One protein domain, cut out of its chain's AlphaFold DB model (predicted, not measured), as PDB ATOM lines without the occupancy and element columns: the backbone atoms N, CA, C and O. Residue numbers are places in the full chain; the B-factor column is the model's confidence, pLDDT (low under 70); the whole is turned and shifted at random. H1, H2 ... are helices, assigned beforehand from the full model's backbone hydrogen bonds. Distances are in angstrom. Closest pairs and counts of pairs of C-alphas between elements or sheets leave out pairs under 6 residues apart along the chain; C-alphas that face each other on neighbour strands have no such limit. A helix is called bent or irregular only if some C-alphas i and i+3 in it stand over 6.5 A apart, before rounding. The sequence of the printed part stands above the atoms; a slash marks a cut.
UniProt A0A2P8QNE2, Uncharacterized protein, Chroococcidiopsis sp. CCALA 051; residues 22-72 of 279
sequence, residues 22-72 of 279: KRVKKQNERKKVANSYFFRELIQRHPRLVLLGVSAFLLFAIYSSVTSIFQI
ATOM      1  N   LYS A  22     238.462 173.188 204.271       59.94
ATOM      2  CA  LYS A  22     238.229 174.354 203.396       59.94
ATOM      3  C   LYS A  22     236.743 174.635 203.172       59.94
ATOM      4  O   LYS A  22     236.348 175.805 203.157       59.94
ATOM      5  N   ARG A  23     235.902 173.603 203.033       60.16
ATOM      6  CA  ARG A  23     234.444 173.767 202.894       60.16
ATOM      7  C   ARG A  23     233.810 174.324 204.172       60.16
ATOM      8  O   ARG A  23     233.020 175.260 204.067       60.16
ATOM      9  N   VAL A  24     234.207 173.849 205.355       60.81
ATOM     10  CA  VAL A  24     233.706 174.365 206.645       60.81
ATOM     11  C   VAL A  24     234.157 175.811 206.882       60.81
ATOM     12  O   VAL A  24     233.342 176.660 207.248       60.81
ATOM     13  N   LYS A  25     235.423 176.146 206.592       60.78
ATOM     14  CA  LYS A  25     235.931 177.522 206.726       60.78
ATOM     15  C   LYS A  25     235.195 178.498 205.802       60.78
ATOM     16  O   LYS A  25     234.750 179.553 206.248       60.78
ATOM     17  N   LYS A  26     234.969 178.106 204.542       60.09
ATOM     18  CA  LYS A  26     234.224 178.913 203.561       60.09
ATOM     19  C   LYS A  26     232.744 179.064 203.935       60.09
ATOM     20  O   LYS A  26     232.142 180.100 203.659       60.09
ATOM     21  N   GLN A  27     232.149 178.065 204.591       59.75
ATOM     22  CA  GLN A  27     230.779 178.153 205.104       59.75
ATOM     23  C   GLN A  27     230.685 179.087 206.323       59.75
ATOM     24  O   GLN A  27     229.749 179.881 206.405       59.75
ATOM     25  N   ASN A  28     231.666 179.056 207.229       59.03
ATOM     26  CA  ASN A  28     231.728 179.969 208.375       59.03
ATOM     27  C   ASN A  28     231.969 181.425 207.953       59.03
ATOM     28  O   ASN A  28     231.339 182.322 208.506       59.03
ATOM     29  N   GLU A  29     232.796 181.675 206.935       59.44
ATOM     30  CA  GLU A  29     232.968 183.020 206.369       59.44
ATOM     31  C   GLU A  29     231.677 183.537 205.724       59.44
ATOM     32  O   GLU A  29     231.270 184.666 205.992       59.44
ATOM     33  N   ARG A  30     230.956 182.700 204.966       57.75
ATOM     34  CA  ARG A  30     229.648 183.072 204.396       57.75
ATOM     35  C   ARG A  30     228.604 183.389 205.472       57.75
ATOM     36  O   ARG A  30     227.861 184.353 205.317       57.75
ATOM     37  N   LYS A  31     228.583 182.638 206.579       57.78
ATOM     38  CA  LYS A  31     227.711 182.924 207.733       57.78
ATOM     39  C   LYS A  31     228.077 184.248 208.406       57.78
ATOM     40  O   LYS A  31     227.187 185.020 208.743       57.78
ATOM     41  N   LYS A  32     229.373 184.542 208.557       58.88
ATOM     42  CA  LYS A  32     229.858 185.792 209.165       58.88
ATOM     43  C   LYS A  32     229.505 187.018 208.319       58.88
ATOM     44  O   LYS A  32     229.109 188.040 208.868       58.88
ATOM     45  N   VAL A  33     229.601 186.887 206.996       58.66
ATOM     46  CA  VAL A  33     229.245 187.940 206.036       58.66
ATOM     47  C   VAL A  33     227.727 188.155 205.983       58.66
ATOM     48  O   VAL A  33     227.278 189.293 206.011       58.66
ATOM     49  N   ALA A  34     226.913 187.096 205.995       58.03
ATOM     50  CA  ALA A  34     225.452 187.241 206.047       58.03
ATOM     51  C   ALA A  34     224.976 187.936 207.339       58.03
ATOM     52  O   ALA A  34     224.068 188.766 207.302       58.03
ATOM     53  N   ASN A  35     225.634 187.654 208.468       60.62
ATOM     54  CA  ASN A  35     225.279 188.250 209.756       60.62
ATOM     55  C   ASN A  35     225.636 189.745 209.841       60.62
ATOM     56  O   ASN A  35     224.910 190.519 210.464       60.62
ATOM     57  N   SER A  36     226.726 190.179 209.197       63.91
ATOM     58  CA  SER A  36     227.120 191.593 209.202       63.91
ATOM     59  C   SER A  36     226.227 192.458 208.312       63.91
ATOM     60  O   SER A  36     225.921 193.589 208.689       63.91
ATOM     61  N   TYR A  37     225.754 191.934 207.176       65.94
ATOM     62  CA  TYR A  37     224.780 192.642 206.339       65.94
ATOM     63  C   TYR A  37     223.419 192.762 207.023       65.94
ATOM     64  O   TYR A  37     222.836 193.842 207.004       65.94
ATOM     65  N   PHE A  38     222.957 191.711 207.706       68.00
ATOM     66  CA  PHE A  38     221.711 191.761 208.470       68.00
ATOM     67  C   PHE A  38     221.757 192.816 209.582       68.00
ATOM     68  O   PHE A  38     220.844 193.627 209.698       68.00
ATOM     69  N   PHE A  39     222.840 192.862 210.364       66.81
ATOM     70  CA  PHE A  39     222.965 193.837 211.451       66.81
ATOM     71  C   PHE A  39     223.045 195.276 210.926       66.81
ATOM     72  O   PHE A  39     222.466 196.191 211.508       66.81
ATOM     73  N   ARG A  40     223.720 195.477 209.788       71.81
ATOM     74  CA  ARG A  40     223.807 196.785 209.134       71.81
ATOM     75  C   ARG A  40     222.449 197.246 208.602       71.81
ATOM     76  O   ARG A  40     222.072 198.388 208.845       71.81
ATOM     77  N   GLU A  41     221.696 196.353 207.961       69.88
ATOM     78  CA  GLU A  41     220.339 196.630 207.475       69.88
ATOM     79  C   GLU A  41     219.371 196.898 208.644       69.88
ATOM     80  O   GLU A  41     218.533 197.797 208.575       69.88
ATOM     81  N   LEU A  42     219.535 196.175 209.760       67.75
ATOM     82  CA  LEU A  42     218.732 196.332 210.974       67.75
ATOM     83  C   LEU A  42     218.972 197.688 211.656       67.75
ATOM     84  O   LEU A  42     218.012 198.359 212.038       67.75
ATOM     85  N   ILE A  43     220.234 198.121 211.761       71.31
ATOM     86  CA  ILE A  43     220.594 199.447 212.290       71.31
ATOM     87  C   ILE A  43     220.016 200.558 211.409       71.31
ATOM     88  O   ILE A  43     219.545 201.570 211.927       71.31
ATOM     89  N   GLN A  44     220.047 200.377 210.088       73.06
ATOM     90  CA  GLN A  44     219.706 201.434 209.141       73.06
ATOM     91  C   GLN A  44     218.192 201.578 208.924       73.06
ATOM     92  O   GLN A  44     217.707 202.703 208.816       73.06
ATOM     93  N   ARG A  45     217.429 200.475 208.908       70.75
ATOM     94  CA  ARG A  45     215.964 200.516 208.729       70.75
ATOM     95  C   ARG A  45     215.184 200.659 210.033       70.75
ATOM     96  O   ARG A  45     214.118 201.272 210.028       70.75
ATOM     97  N   HIS A  46     215.683 200.132 211.155       70.38
ATOM     98  CA  HIS A  46     214.920 200.092 212.408       70.38
ATOM     99  C   HIS A  46     215.767 200.421 213.654       70.38
ATOM    100  O   HIS A  46     215.905 199.585 214.554       70.38
ATOM    101  N   PRO A  47     216.244 201.673 213.805       75.50
ATOM    102  CA  PRO A  47     217.059 202.085 214.957       75.50
ATOM    103  C   PRO A  47     216.333 201.907 216.299       75.50
ATOM    104  O   PRO A  47     216.958 201.645 217.325       75.50
ATOM    105  N   ARG A  48     214.994 201.974 216.299       78.25
ATOM    106  CA  ARG A  48     214.172 201.738 217.495       78.25
ATOM    107  C   ARG A  48     214.238 200.291 217.996       78.25
ATOM    108  O   ARG A  48     214.170 200.094 219.202       78.25
ATOM    109  N   LEU A  49     214.377 199.300 217.109       76.38
ATOM    110  CA  LEU A  49     214.521 197.891 217.507       76.38
ATOM    111  C   LEU A  49     215.895 197.630 218.122       76.38
ATOM    112  O   LEU A  49     215.992 196.924 219.119       76.38
ATOM    113  N   VAL A  50     216.943 198.252 217.575       80.31
ATOM    114  CA  VAL A  50     218.288 198.186 218.159       80.31
ATOM    115  C   VAL A  50     218.290 198.808 219.552       80.31
ATOM    116  O   VAL A  50     218.805 198.203 220.486       80.31
ATOM    117  N   LEU A  51     217.651 199.968 219.721       79.94
ATOM    118  CA  LEU A  51     217.561 200.636 221.019       79.94
ATOM    119  C   LEU A  51     216.760 199.807 222.037       79.94
ATOM    120  O   LEU A  51     217.175 199.712 223.187       79.94
ATOM    121  N   LEU A  52     215.686 199.138 221.598       82.38
ATOM    122  CA  LEU A  52     214.914 198.199 222.421       82.38
ATOM    123  C   LEU A  52     215.743 196.968 222.828       82.38
ATOM    124  O   LEU A  52     215.689 196.528 223.973       82.38
ATOM    125  N   GLY A  53     216.533 196.420 221.901       82.31
ATOM    126  CA  GLY A  53     217.420 195.288 222.168       82.31
ATOM    127  C   GLY A  53     218.536 195.650 223.146       82.31
ATOM    128  O   GLY A  53     218.785 194.917 224.100       82.31
ATOM    129  N   VAL A  54     219.158 196.816 222.963       85.31
ATOM    130  CA  VAL A  54     220.178 197.340 223.881       85.31
ATOM    131  C   VAL A  54     219.571 197.646 225.252       85.31
ATOM    132  O   VAL A  54     220.176 197.294 226.261       85.31
ATOM    133  N   SER A  55     218.371 198.233 225.322       84.19
ATOM    134  CA  SER A  55     217.710 198.503 226.605       84.19
ATOM    135  C   SER A  55     217.315 197.219 227.328       84.19
ATOM    136  O   SER A  55     217.509 197.120 228.535       84.19
ATOM    137  N   ALA A  56     216.801 196.218 226.608       84.50
ATOM    138  CA  ALA A  56     216.458 194.920 227.183       84.50
ATOM    139  C   ALA A  56     217.706 194.195 227.703       84.50
ATOM    140  O   ALA A  56     217.696 193.672 228.814       84.50
ATOM    141  N   PHE A  57     218.804 194.227 226.941       85.81
ATOM    142  CA  PHE A  57     220.086 193.680 227.375       85.81
ATOM    143  C   PHE A  57     220.625 194.398 228.618       85.81
ATOM    144  O   PHE A  57     221.096 193.745 229.545       85.81
ATOM    145  N   LEU A  58     220.517 195.729 228.673       86.00
ATOM    146  CA  LEU A  58     220.955 196.514 229.824       86.00
ATOM    147  C   LEU A  58     220.121 196.198 231.072       86.00
ATOM    148  O   LEU A  58     220.686 195.975 232.138       86.00
ATOM    149  N   LEU A  59     218.793 196.128 230.942       86.31
ATOM    150  CA  LEU A  59     217.902 195.748 232.039       86.31
ATOM    151  C   LEU A  59     218.195 194.330 232.527       86.31
ATOM    152  O   LEU A  59     218.267 194.113 233.732       86.31
ATOM    153  N   PHE A  60     218.427 193.389 231.609       86.31
ATOM    154  CA  PHE A  60     218.819 192.026 231.951       86.31
ATOM    155  C   PHE A  60     220.159 191.995 232.693       86.31
ATOM    156  O   PHE A  60     220.261 191.353 233.731       86.31
ATOM    157  N   ALA A  61     221.164 192.737 232.224       82.31
ATOM    158  CA  ALA A  61     222.469 192.816 232.874       82.31
ATOM    159  C   ALA A  61     222.391 193.447 234.275       82.31
ATOM    160  O   ALA A  61     222.982 192.919 235.216       82.31
ATOM    161  N   ILE A  62     221.635 194.540 234.433       84.69
ATOM    162  CA  ILE A  62     221.388 195.178 235.736       84.69
ATOM    163  C   ILE A  62     220.685 194.191 236.663       84.69
ATOM    164  O   ILE A  62     221.111 193.990 237.794       84.69
ATOM    165  N   TYR A  63     219.641 193.534 236.175       86.50
ATOM    166  CA  TYR A  63     218.874 192.573 236.947       86.50
ATOM    167  C   TYR A  63     219.713 191.356 237.362       86.50
ATOM    168  O   TYR A  63     219.707 190.996 238.535       86.50
ATOM    169  N   SER A  64     220.507 190.775 236.456       79.69
ATOM    170  CA  SER A  64     221.466 189.709 236.775       79.69
ATOM    171  C   SER A  64     222.539 190.165 237.765       79.69
ATOM    172  O   SER A  64     222.966 189.392 238.619       79.69
ATOM    173  N   SER A  65     222.973 191.423 237.682       79.25
ATOM    174  CA  SER A  65     223.914 191.988 238.647       79.25
ATOM    175  C   SER A  65     223.274 192.126 240.028       79.25
ATOM    176  O   SER A  65     223.892 191.747 241.017       79.25
ATOM    177  N   VAL A  66     222.030 192.600 240.105       79.88
ATOM    178  CA  VAL A  66     221.284 192.735 241.361       79.88
ATOM    179  C   VAL A  66     221.023 191.366 241.988       79.88
ATOM    180  O   VAL A  66     221.306 191.183 243.169       79.88
ATOM    181  N   THR A  67     220.564 190.376 241.217       77.69
ATOM    182  CA  THR A  67     220.348 189.017 241.742       77.69
ATOM    183  C   THR A  67     221.644 188.362 242.205       77.69
ATOM    184  O   THR A  67     221.641 187.687 243.232       77.69
ATOM    185  N   SER A  68     222.764 188.610 241.518       72.31
ATOM    186  CA  SER A  68     224.081 188.178 241.983       72.31
ATOM    187  C   SER A  68     224.435 188.832 243.322       72.31
ATOM    188  O   SER A  68     224.758 188.129 244.273       72.31
ATOM    189  N   ILE A  69     224.276 190.150 243.465       69.44
ATOM    190  CA  ILE A  69     224.562 190.854 244.727       69.44
ATOM    191  C   ILE A  69     223.690 190.329 245.876       69.44
ATOM    192  O   ILE A  69     224.207 190.120 246.971       69.44
ATOM    193  N   PHE A  70     222.406 190.044 245.641       62.56
ATOM    194  CA  PHE A  70     221.532 189.456 246.663       62.56
ATOM    195  C   PHE A  70     221.958 188.038 247.071       62.56
ATOM    196  O   PHE A  70     221.875 187.701 248.250       62.56
ATOM    197  N   GLN A  71     222.479 187.225 246.148       55.69
ATOM    198  CA  GLN A  71     223.015 185.900 246.486       55.69
ATOM    199  C   GLN A  71     224.317 185.967 247.302       55.69
ATOM    200  O   GLN A  71     224.533 185.117 248.161       55.69
ATOM    201  N   ILE A  72     225.165 186.982 247.090       54.94
ATOM    202  CA  ILE A  72     226.375 187.191 247.907       54.94
ATOM    203  C   ILE A  72     226.049 187.884 249.250       54.94
ATOM    204  O   ILE A  72     226.694 187.597 250.258       54.94
TER     205      ILE A  72
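What this domain is: This is residues 22 to 72 of the 279 residues of an uncharacterized protein of Chroococcidiopsis sp. CCALA 051 (UniProt A0A2P8QNE2). Two long, straight helices, H1 and then H2, meet at their ends and open as a wide V, with a single residue at the corner and nothing packed between the arms. Residues 22 to 38 of H1 and 52 to 72 of H2 stand free. The printed part has 51 residues, with two named helices and no named strand, and its class is all helix. It is extended, with a radius of gyration of the C-alphas of 17.1 A, and flat, spanning 48 by 31 by 6 A.

Where its parts are: Find C-alpha 22 at (238.229, 174.354, 203.396); from there H1, residues 22 to 45, runs 34.8 A to C-alpha 45 at (215.964, 200.516, 208.729). After His 46, H2, residues 47 to 72, runs 37.3 A to C-alpha 72 at (226.375, 187.191, 247.907). Neither helix is bent.

How they stand to each other: Look at Ile 43 and Val 50, whose C-alphas, the closest of the two helices, are 6.4 A apart. H1 and H2 only just touch, with 3 pairs of C-alphas within 8 A, and only at the corner by their tight link. Their lines are about perpendicular, at 74 degrees. In H1 and H2 every O i to N i+4 pair is within hydrogen-bond range.

The domain as a whole: The C-alphas farthest apart, those of Lys 22 and Phe 70, are 48.8 A apart. The printed part has no cut. The mean pLDDT of the printed part is 71.2; residues 22 to 39, 41 to 42 and 69 to 72 are under 70.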